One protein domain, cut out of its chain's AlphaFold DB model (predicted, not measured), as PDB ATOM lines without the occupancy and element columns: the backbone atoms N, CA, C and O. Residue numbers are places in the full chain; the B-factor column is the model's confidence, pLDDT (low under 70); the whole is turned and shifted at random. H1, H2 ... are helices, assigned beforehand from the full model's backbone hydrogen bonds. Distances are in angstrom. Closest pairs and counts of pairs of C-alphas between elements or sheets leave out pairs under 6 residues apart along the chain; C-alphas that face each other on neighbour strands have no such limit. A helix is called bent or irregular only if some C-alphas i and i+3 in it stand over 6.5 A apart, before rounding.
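AT A GLANCE: This is residues 112 to 170 and 188 to 201 of the 776 residues of the protein "STP1 protein" of Plasmodium malariae (UniProt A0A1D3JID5). What shape do these atoms make? They make a long helical hairpin, H1 and H2, which opens from its loop end as a narrow V, with a short tail after the cut that packs on H2 through the one-turn helix H3. H2 is the longer leg and kinks near its far end, and residues 196 to 201 run from H3 back toward the loop end of the hairpin. What is it built of? The printed part has 73 residues with three named helices, H1, H2 and H3 in chain order, and no named strand; the class is all helix. How large and how dense is it? It is a rod spanning 43 by 18 by 15 A, only just loose, close to compact, with a radius of gyration of the C-alphas of 13.7 A.

IN THESE COORDINATES: Where does the first helix run? H1 is residues 112 to 133, 31.5 A from first to last C-alpha, with C-alpha 112 at (2.626, 22.328, 152.469). Where does the second run? H2 is residues 140 to 170, 41.2 A from first to last C-alpha, ending with C-alpha 170 at (8.879, 31.768, 151.290). It has a kink of 78 degrees near residue 164 and is irregular, with C-alphas 166 and 169 7.7 A apart. What follows the cut? H3 is residues 192 to 195, with C-alpha 195 at (12.970, 17.410, 140.212).

HOW THE PARTS SIT: How do H1 and H2 stand? They form a helical hairpin and touch, running opposite ways at a shallow tilt of 21 degrees. Their closest C-alphas are those of Leu 132 and Tyr 142, 5.4 A apart; H1 touches H2 with residues 125 to 133 alone, and H2 touches H1 with residues 141 to 149 alone. Where does H3 sit? It touches H2, which meets it with residues 153 to 157 alone; the closest C-alphas are those of Ile 153 and Phe 195, 5.8 A apart. H1 and H3 are apart. What do the backbones show? In H1 every O i to N i+4 pair is within hydrogen-bond range, in H2 20 of 27 are, and H3 is too short for such a pair.

THE WHOLE: How far does it reach? The two C-alphas farthest apart are those of Asn 138 and Thr 169, 43.4 A. Is the printed part cut? Residues 171 to 187 are not printed, and C-alphas 170 and 188 are 11.1 A apart across the cut, which lies in the link from H2 to H3. Is any link long? The link from H1 to H2, printed whole, is short, with 6 residues. How confident is the model? The mean pLDDT of the printed part is 87.8, and no printed residue is under 70.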
ATOM      1  N   ASN A 112       1.734  22.929 151.478       90.25
ATOM      2  CA  ASN A 112       2.626  22.328 152.469       90.25
ATOM      3  C   ASN A 112       2.296  20.844 152.745       90.25
ATOM      4  O   ASN A 112       3.189  20.053 153.047       90.25
ATOM      5  N   TYR A 113       1.030  20.438 152.629       93.25
ATOM      6  CA  TYR A 113       0.633  19.028 152.675       93.25
ATOM      7  C   TYR A 113       0.968  18.281 151.377       93.25
ATOM      8  O   TYR A 113       1.376  17.120 151.448       93.25
ATOM      9  N   GLU A 114       0.859  18.951 150.230       92.44
ATOM     10  CA  GLU A 114       1.311  18.462 148.923       92.44
ATOM     11  C   GLU A 114       2.841  18.314 148.875       92.44
ATOM     12  O   GLU A 114       3.323  17.258 148.473       92.44
ATOM     13  N   GLU A 115       3.602  19.304 149.366       90.00
ATOM     14  CA  GLU A 115       5.066  19.250 149.535       90.00
ATOM     15  C   GLU A 115       5.473  17.991 150.311       90.00
ATOM     16  O   GLU A 115       6.217  17.154 149.805       90.00
ATOM     17  N   VAL A 116       4.942  17.818 151.526       89.94
ATOM     18  CA  VAL A 116       5.303  16.702 152.416       89.94
ATOM     19  C   VAL A 116       4.962  15.338 151.806       89.94
ATOM     20  O   VAL A 116       5.731  14.386 151.965       89.94
ATOM     21  N   ASP A 117       3.847  15.234 151.084       92.25
ATOM     22  CA  ASP A 117       3.443  13.990 150.427       92.25
ATOM     23  C   ASP A 117       4.282  13.690 149.179       92.25
ATOM     24  O   ASP A 117       4.700  12.547 148.991       92.25
ATOM     25  N   PHE A 118       4.598  14.709 148.375       93.31
ATOM     26  CA  PHE A 118       5.529  14.611 147.253       93.31
ATOM     27  C   PHE A 118       6.921  14.165 147.720       93.31
ATOM     28  O   PHE A 118       7.464  13.199 147.182       93.31
ATOM     29  N   CYS A 119       7.472  14.799 148.761       90.19
ATOM     30  CA  CYS A 119       8.769  14.434 149.331       90.19
ATOM     31  C   CYS A 119       8.781  12.987 149.836       90.19
ATOM     32  O   CYS A 119       9.744  12.255 149.594       90.19
ATOM     33  N   LYS A 120       7.705  12.549 150.508       90.88
ATOM     34  CA  LYS A 120       7.574  11.162 150.962       90.88
ATOM     35  C   LYS A 120       7.547  10.196 149.772       90.88
ATOM     36  O   LYS A 120       8.355   9.270 149.723       90.88
ATOM     37  N   MET A 121       6.654  10.424 148.811       92.19
ATOM     38  CA  MET A 121       6.436   9.500 147.698       92.19
ATOM     39  C   MET A 121       7.659   9.423 146.773       92.19
ATOM     40  O   MET A 121       8.035   8.334 146.347       92.19
ATOM     41  N   LYS A 122       8.367  10.543 146.558       91.62
ATOM     42  CA  LYS A 122       9.681  10.586 145.888       91.62
ATOM     43  C   LYS A 122      10.679   9.619 146.534       91.62
ATOM     44  O   LYS A 122      11.373   8.893 145.825       91.62
ATOM     45  N   ASN A 123      10.749   9.592 147.864       89.62
ATOM     46  CA  ASN A 123      11.665   8.712 148.590       89.62
ATOM     47  C   ASN A 123      11.247   7.238 148.478       89.62
ATOM     48  O   ASN A 123      12.109   6.379 148.306       89.62
ATOM     49  N   GLU A 124       9.942   6.949 148.505       91.31
ATOM     50  CA  GLU A 124       9.398   5.598 148.299       91.31
ATOM     51  C   GLU A 124       9.742   5.064 146.891       91.31
ATOM     52  O   GLU A 124      10.298   3.968 146.782       91.31
ATOM     53  N   TYR A 125       9.557   5.865 145.830       91.44
ATOM     54  CA  TYR A 125      10.025   5.531 144.472       91.44
ATOM     55  C   TYR A 125      11.540   5.280 144.418       91.44
ATOM     56  O   TYR A 125      11.988   4.279 143.857       91.44
ATOM     57  N   LEU A 126      12.350   6.182 144.982       90.50
ATOM     58  CA  LEU A 126      13.811   6.091 144.891       90.50
ATOM     59  C   LEU A 126      14.369   4.865 145.629       90.50
ATOM     60  O   LEU A 126      15.264   4.203 145.095       90.50
ATOM     61  N   GLU A 127      13.833   4.521 146.803       90.56
ATOM     62  CA  GLU A 127      14.215   3.302 147.524       90.56
ATOM     63  C   GLU A 127      13.711   2.027 146.833       90.56
ATOM     64  O   GLU A 127      14.440   1.033 146.805       90.56
ATOM     65  N   GLU A 128      12.536   2.038 146.191       91.25
ATOM     66  CA  GLU A 128      12.089   0.897 145.384       91.25
ATOM     67  C   GLU A 128      12.980   0.674 144.153       91.25
ATOM     68  O   GLU A 128      13.482  -0.434 143.950       91.25
ATOM     69  N   ILE A 129      13.260   1.715 143.365       90.31
ATOM     70  CA  ILE A 129      14.139   1.619 142.187       90.31
ATOM     71  C   ILE A 129      15.545   1.159 142.610       90.31
ATOM     72  O   ILE A 129      16.164   0.319 141.954       90.31
ATOM     73  N   LYS A 130      16.046   1.642 143.753       90.25
ATOM     74  CA  LYS A 130      17.303   1.197 144.374       90.25
ATOM     75  C   LYS A 130      17.241  -0.280 144.795       90.25
ATOM     76  O   LYS A 130      18.185  -1.014 144.502       90.25
ATOM     77  N   ARG A 131      16.137  -0.751 145.391       90.75
ATOM     78  CA  ARG A 131      15.889  -2.171 145.725       90.75
ATOM     79  C   ARG A 131      15.887  -3.059 144.476       90.75
ATOM     80  O   ARG A 131      16.494  -4.127 144.503       90.75
ATOM     81  N   LEU A 132      15.263  -2.613 143.387       89.44
ATOM     82  CA  LEU A 132      15.232  -3.324 142.104       89.44
ATOM     83  C   LEU A 132      16.617  -3.350 141.431       89.44
ATOM     84  O   LEU A 132      17.082  -4.419 141.038       89.44
ATOM     85  N   SER A 133      17.340  -2.224 141.417       85.69
ATOM     86  CA  SER A 133      18.694  -2.127 140.840       85.69
ATOM     87  C   SER A 133      19.731  -3.041 141.507       85.69
ATOM     88  O   SER A 133      20.711  -3.419 140.868       85.69
ATOM     89  N   LYS A 134      19.512  -3.412 142.780       87.81
ATOM     90  CA  LYS A 134      20.333  -4.383 143.521       87.81
ATOM     91  C   LYS A 134      20.068  -5.833 143.108       87.81
ATOM     92  O   LYS A 134      20.928  -6.673 143.340       87.81
ATOM     93  N   LYS A 135      18.890  -6.133 142.543       81.25
ATOM     94  CA  LYS A 135      18.543  -7.462 142.016       81.25
ATOM     95  C   LYS A 135      19.033  -7.621 140.579       81.25
ATOM     96  O   LYS A 135      19.768  -8.553 140.286       81.25
ATOM     97  N   SER A 136      18.637  -6.705 139.692       78.62
ATOM     98  CA  SER A 136      19.173  -6.598 138.331       78.62
ATOM     99  C   SER A 136      18.803  -5.252 137.708       78.62
ATOM    100  O   SER A 136      17.622  -4.910 137.609       78.62
ATOM    101  N   LYS A 137      19.813  -4.522 137.218       71.56
ATOM    102  CA  LYS A 137      19.639  -3.296 136.418       71.56
ATOM    103  C   LYS A 137      19.078  -3.547 135.012       71.56
ATOM    104  O   LYS A 137      18.668  -2.599 134.357       71.56
ATOM    105  N   ASN A 138      19.038  -4.805 134.574       70.69
ATOM    106  CA  ASN A 138      18.547  -5.209 133.255       70.69
ATOM    107  C   ASN A 138      17.193  -5.940 133.364       70.69
ATOM    108  O   ASN A 138      16.842  -6.711 132.480       70.69
ATOM    109  N   SER A 139      16.465  -5.765 134.474       80.00
ATOM    110  CA  SER A 139      15.127  -6.342 134.651       80.00
ATOM    111  C   SER A 139      14.044  -5.370 134.193       80.00
ATOM    112  O   SER A 139      14.099  -4.185 134.523       80.00
ATOM    113  N   ASP A 140      13.015  -5.868 133.506       83.00
ATOM    114  CA  ASP A 140      11.903  -5.038 133.016       83.00
ATOM    115  C   ASP A 140      11.168  -4.322 134.156       83.00
ATOM    116  O   ASP A 140      10.730  -3.186 134.006       83.00
ATOM    117  N   SER A 141      11.124  -4.940 135.342       86.19
ATOM    118  CA  SER A 141      10.613  -4.321 136.571       86.19
ATOM    119  C   SER A 141      11.423  -3.085 136.993       86.19
ATOM    120  O   SER A 141      10.827  -2.066 137.341       86.19
ATOM    121  N   TYR A 142      12.761  -3.129 136.922       89.12
ATOM    122  CA  TYR A 142      13.603  -1.949 137.155       89.12
ATOM    123  C   TYR A 142      13.393  -0.897 136.060       89.12
ATOM    124  O   TYR A 142      13.148   0.265 136.382       89.12
ATOM    125  N   SER A 143      13.439  -1.298 134.786       86.94
ATOM    126  CA  SER A 143      13.270  -0.396 133.638       86.94
ATOM    127  C   SER A 143      11.925   0.332 133.670       86.94
ATOM    128  O   SER A 143      11.882   1.547 133.494       86.94
ATOM    129  N   SER A 144      10.840  -0.390 133.959       89.50
ATOM    130  CA  SER A 144       9.491   0.159 134.102       89.50
ATOM    131  C   SER A 144       9.420   1.153 135.265       89.50
ATOM    132  O   SER A 144       9.171   2.336 135.035       89.50
ATOM    133  N   LYS A 145       9.775   0.740 136.495       91.75
ATOM    134  CA  LYS A 145       9.692   1.608 137.687       91.75
ATOM    135  C   LYS A 145      10.586   2.855 137.591       91.75
ATOM    136  O   LYS A 145      10.239   3.915 138.108       91.75
ATOM    137  N   CYS A 146      11.741   2.744 136.931       91.44
ATOM    138  CA  CYS A 146      12.665   3.861 136.722       91.44
ATOM    139  C   CYS A 146      12.089   4.898 135.740       91.44
ATOM    140  O   CYS A 146      12.171   6.101 135.996       91.44
ATOM    141  N   ASN A 147      11.453   4.445 134.654       90.62
ATOM    142  CA  ASN A 147      10.814   5.336 133.686       90.62
ATOM    143  C   ASN A 147       9.489   5.923 134.214       90.62
ATOM    144  O   ASN A 147       9.278   7.123 134.069       90.62
ATOM    145  N   GLU A 148       8.685   5.148 134.952       94.12
ATOM    146  CA  GLU A 148       7.504   5.626 135.694       94.12
ATOM    147  C   GLU A 148       7.858   6.800 136.628       94.12
ATOM    148  O   GLU A 148       7.200   7.839 136.608       94.12
ATOM    149  N   TYR A 149       8.956   6.690 137.390       94.56
ATOM    150  CA  TYR A 149       9.473   7.802 138.200       94.56
ATOM    151  C   TYR A 149       9.892   9.013 137.352       94.56
ATOM    152  O   TYR A 149       9.632  10.147 137.750       94.56
ATOM    153  N   ASN A 150      10.527   8.802 136.195       94.25
ATOM    154  CA  ASN A 150      10.971   9.888 135.313       94.25
ATOM    155  C   ASN A 150       9.809  10.638 134.632       94.25
ATOM    156  O   ASN A 150       9.963  11.821 134.329       94.25
ATOM    157  N   GLU A 151       8.668   9.988 134.402       94.81
ATOM    158  CA  GLU A 151       7.428  10.638 133.947       94.81
ATOM    159  C   GLU A 151       6.705  11.335 135.110       94.81
ATOM    160  O   GLU A 151       6.269  12.484 134.997       94.81
ATOM    161  N   TRP A 152       6.635  10.672 136.269       95.75
ATOM    162  CA  TRP A 152       6.017  11.214 137.476       95.75
ATOM    163  C   TRP A 152       6.720  12.481 137.993       95.75
ATOM    164  O   TRP A 152       6.047  13.454 138.342       95.75
ATOM    165  N   ILE A 153       8.058  12.503 138.014       94.38
ATOM    166  CA  ILE A 153       8.837  13.645 138.516       94.38
ATOM    167  C   ILE A 153       8.688  14.882 137.614       94.38
ATOM    168  O   ILE A 153       8.621  15.996 138.133       94.38
ATOM    169  N   ASP A 154       8.533  14.699 136.297       93.12
ATOM    170  CA  ASP A 154       8.215  15.775 135.341       93.12
ATOM    171  C   ASP A 154       6.804  16.324 135.559       93.12
ATOM    172  O   ASP A 154       6.608  17.539 135.648       93.12
ATOM    173  N   LYS A 155       5.812  15.432 135.705       95.06
ATOM    174  CA  LYS A 155       4.428  15.822 136.005       95.06
ATOM    175  C   LYS A 155       4.352  16.641 137.296       95.06
ATOM    176  O   LYS A 155       3.644  17.645 137.345       95.06
ATOM    177  N   MET A 156       5.116  16.247 138.317       93.81
ATOM    178  CA  MET A 156       5.228  16.989 139.574       93.81
ATOM    179  C   MET A 156       5.998  18.304 139.420       93.81
ATOM    180  O   MET A 156       5.582  19.300 140.009       93.81
ATOM    181  N   LYS A 157       7.056  18.361 138.597       93.50
ATOM    182  CA  LYS A 157       7.755  19.623 138.306       93.50
ATOM    183  C   LYS A 157       6.792  20.659 137.732       93.50
ATOM    184  O   LYS A 157       6.677  21.748 138.284       93.50
ATOM    185  N   ASN A 158       6.050  20.296 136.687       92.94
ATOM    186  CA  ASN A 158       5.079  21.193 136.056       92.94
ATOM    187  C   ASN A 158       3.993  21.631 137.058       92.94
ATOM    188  O   ASN A 158       3.717  22.823 137.189       92.94
ATOM    189  N   TYR A 159       3.459  20.687 137.841       93.00
ATOM    190  CA  TYR A 159       2.446  20.954 138.867       93.00
ATOM    191  C   TYR A 159       2.894  21.976 139.931       93.00
ATOM    192  O   TYR A 159       2.075  22.785 140.379       93.00
ATOM    193  N   PHE A 160       4.163  21.945 140.356       91.56
ATOM    194  CA  PHE A 160       4.699  22.903 141.328       91.56
ATOM    195  C   PHE A 160       5.172  24.215 140.682       91.56
ATOM    196  O   PHE A 160       5.007  25.261 141.307       91.56
ATOM    197  N   GLU A 161       5.670  24.211 139.438       90.12
ATOM    198  CA  GLU A 161       5.984  25.443 138.692       90.12
ATOM    199  C   GLU A 161       4.735  26.319 138.479       90.12
ATOM    200  O   GLU A 161       4.783  27.519 138.745       90.12
ATOM    201  N   GLU A 162       3.583  25.733 138.127       90.38
ATOM    202  CA  GLU A 162       2.293  26.449 138.049       90.38
ATOM    203  C   GLU A 162       1.931  27.177 139.356       90.38
ATOM    204  O   GLU A 162       1.368  28.271 139.347       90.38
ATOM    205  N   LYS A 163       2.253  26.565 140.503       89.69
ATOM    206  CA  LYS A 163       1.881  27.048 141.845       89.69
ATOM    207  C   LYS A 163       2.992  27.866 142.509       89.69
ATOM    208  O   LYS A 163       2.796  28.400 143.599       89.69
ATOM    209  N   LYS A 164       4.133  28.041 141.837       87.44
ATOM    210  CA  LYS A 164       5.346  28.716 142.329       87.44
ATOM    211  C   LYS A 164       5.119  30.167 142.749       87.44
ATOM    212  O   LYS A 164       5.803  30.656 143.644       87.44
ATOM    213  N   ILE A 165       4.114  30.836 142.184       84.44
ATOM    214  CA  ILE A 165       3.687  32.184 142.599       84.44
ATOM    215  C   ILE A 165       3.195  32.195 144.061       84.44
ATOM    216  O   ILE A 165       3.446  33.159 144.784       84.44
ATOM    217  N   LEU A 166       2.553  31.117 144.525       80.31
ATOM    218  CA  LEU A 166       1.971  31.014 145.869       80.31
ATOM    219  C   LEU A 166       3.024  30.772 146.966       80.31
ATOM    220  O   LEU A 166       2.815  31.193 148.102       80.31
ATOM    221  N   PHE A 167       4.153  30.125 146.644       81.12
ATOM    222  CA  PHE A 167       5.180  29.741 147.629       81.12
ATOM    223  C   PHE A 167       6.590  30.311 147.382       81.12
ATOM    224  O   PHE A 167       7.439  30.258 148.274       81.12
ATOM    225  N   GLY A 168       6.882  30.885 146.212       74.06
ATOM    226  CA  GLY A 168       8.243  31.291 145.829       74.06
ATOM    227  C   GLY A 168       8.876  32.347 146.745       74.06
ATOM    228  O   GLY A 168      10.087  32.340 146.962       74.06
ATOM    229  N   THR A 169       8.068  33.212 147.366       72.56
ATOM    230  CA  THR A 169       8.538  34.225 148.334       72.56
ATOM    231  C   THR A 169       8.987  33.634 149.677       72.56
ATOM    232  O   THR A 169       9.715  34.287 150.427       72.56
ATOM    233  N   CYS A 170       8.605  32.393 149.995       71.75
ATOM    234  CA  CYS A 170       8.879  31.768 151.290       71.75
ATOM    235  C   CYS A 170      10.326  31.277 151.432       71.75
ATOM    236  O   CYS A 170      10.896  31.314 152.525       71.75
ATOM    237  N   ASP A 188      13.638  20.580 148.376       82.38
ATOM    238  CA  ASP A 188      13.476  22.034 148.404       82.38
ATOM    239  C   ASP A 188      12.806  22.397 147.070       82.38
ATOM    240  O   ASP A 188      13.411  22.207 146.013       82.38
ATOM    241  N   LEU A 189      11.529  22.803 147.079       85.31
ATOM    242  CA  LEU A 189      10.728  22.957 145.846       85.31
ATOM    243  C   LEU A 189      11.227  24.081 144.915       85.31
ATOM    244  O   LEU A 189      10.726  24.223 143.804       85.31
ATOM    245  N   MET A 190      12.214  24.867 145.354       81.69
ATOM    246  CA  MET A 190      12.893  25.891 144.556       81.69
ATOM    247  C   MET A 190      14.269  25.441 144.024       81.69
ATOM    248  O   MET A 190      14.918  26.209 143.316       81.69
ATOM    249  N   ASP A 191      14.722  24.223 144.347       84.81
ATOM    250  CA  ASP A 191      15.941  23.605 143.810       84.81
ATOM    251  C   ASP A 191      15.591  22.673 142.638       84.81
ATOM    252  O   ASP A 191      14.905  21.665 142.812       84.81
ATOM    253  N   ASP A 192      16.106  22.959 141.439       83.19
ATOM    254  CA  ASP A 192      15.949  22.097 140.259       83.19
ATOM    255  C   ASP A 192      16.456  20.657 140.481       83.19
ATOM    256  O   ASP A 192      15.943  19.724 139.857       83.19
ATOM    257  N   GLN A 193      17.417  20.428 141.392       84.19
ATOM    258  CA  GLN A 193      17.849  19.069 141.746       84.19
ATOM    259  C   GLN A 193      16.744  18.269 142.464       84.19
ATOM    260  O   GLN A 193      16.767  17.035 142.427       84.19
ATOM    261  N   THR A 194      15.738  18.926 143.058       86.88
ATOM    262  CA  THR A 194      14.562  18.256 143.636       86.88
ATOM    263  C   THR A 194      13.759  17.501 142.573       86.88
ATOM    264  O   THR A 194      13.235  16.430 142.882       86.88
ATOM    265  N   PHE A 195      13.732  17.987 141.329       90.25
ATOM    266  CA  PHE A 195      12.970  17.410 140.212       90.25
ATOM    267  C   PHE A 195      13.840  16.633 139.209       90.25
ATOM    268  O   PHE A 195      13.448  16.396 138.068       90.25
ATOM    269  N   LYS A 196      15.051  16.240 139.612       88.62
ATOM    270  CA  LYS A 196      16.010  15.585 138.721       88.62
ATOM    271  C   LYS A 196      15.587  14.158 138.348       88.62
ATOM    272  O   LYS A 196      15.464  13.284 139.212       88.62
ATOM    273  N   LYS A 197      15.458  13.918 137.038       90.38
ATOM    274  CA  LYS A 197      15.343  12.580 136.438       90.38
ATOM    275  C   LYS A 197      16.573  11.718 136.714       90.38
ATOM    276  O   LYS A 197      17.697  12.216 136.805       90.38
ATOM    277  N   ARG A 198      16.367  10.403 136.754       86.81
ATOM    278  CA  ARG A 198      17.445   9.415 136.702       86.81
ATOM    279  C   ARG A 198      17.910   9.225 135.262       86.81
ATOM    280  O   ARG A 198      17.123   8.858 134.395       86.81
ATOM    281  N   THR A 199      19.200   9.451 135.027       83.31
ATOM    282  CA  THR A 199      19.870   9.237 133.733       83.31
ATOM    283  C   THR A 199      20.335   7.792 133.531       83.31
ATOM    284  O   THR A 199      20.880   7.474 132.483       83.31
ATOM    285  N   ASP A 200      20.155   6.924 134.533       81.25
ATOM    286  CA  ASP A 200      20.513   5.500 134.521       81.25
ATOM    287  C   ASP A 200      19.288   4.565 134.430       81.25
ATOM    288  O   ASP A 200      19.366   3.381 134.775       81.25
ATOM    289  N   CYS A 201      18.155   5.095 133.958       82.88
ATOM    290  CA  CYS A 201      17.029   4.290 133.495       82.88
ATOM    291  C   CYS A 201      17.316   3.777 132.072       82.88
ATOM    292  O   CYS A 201      17.662   4.587 131.208       82.88
TER     293      CYS A 201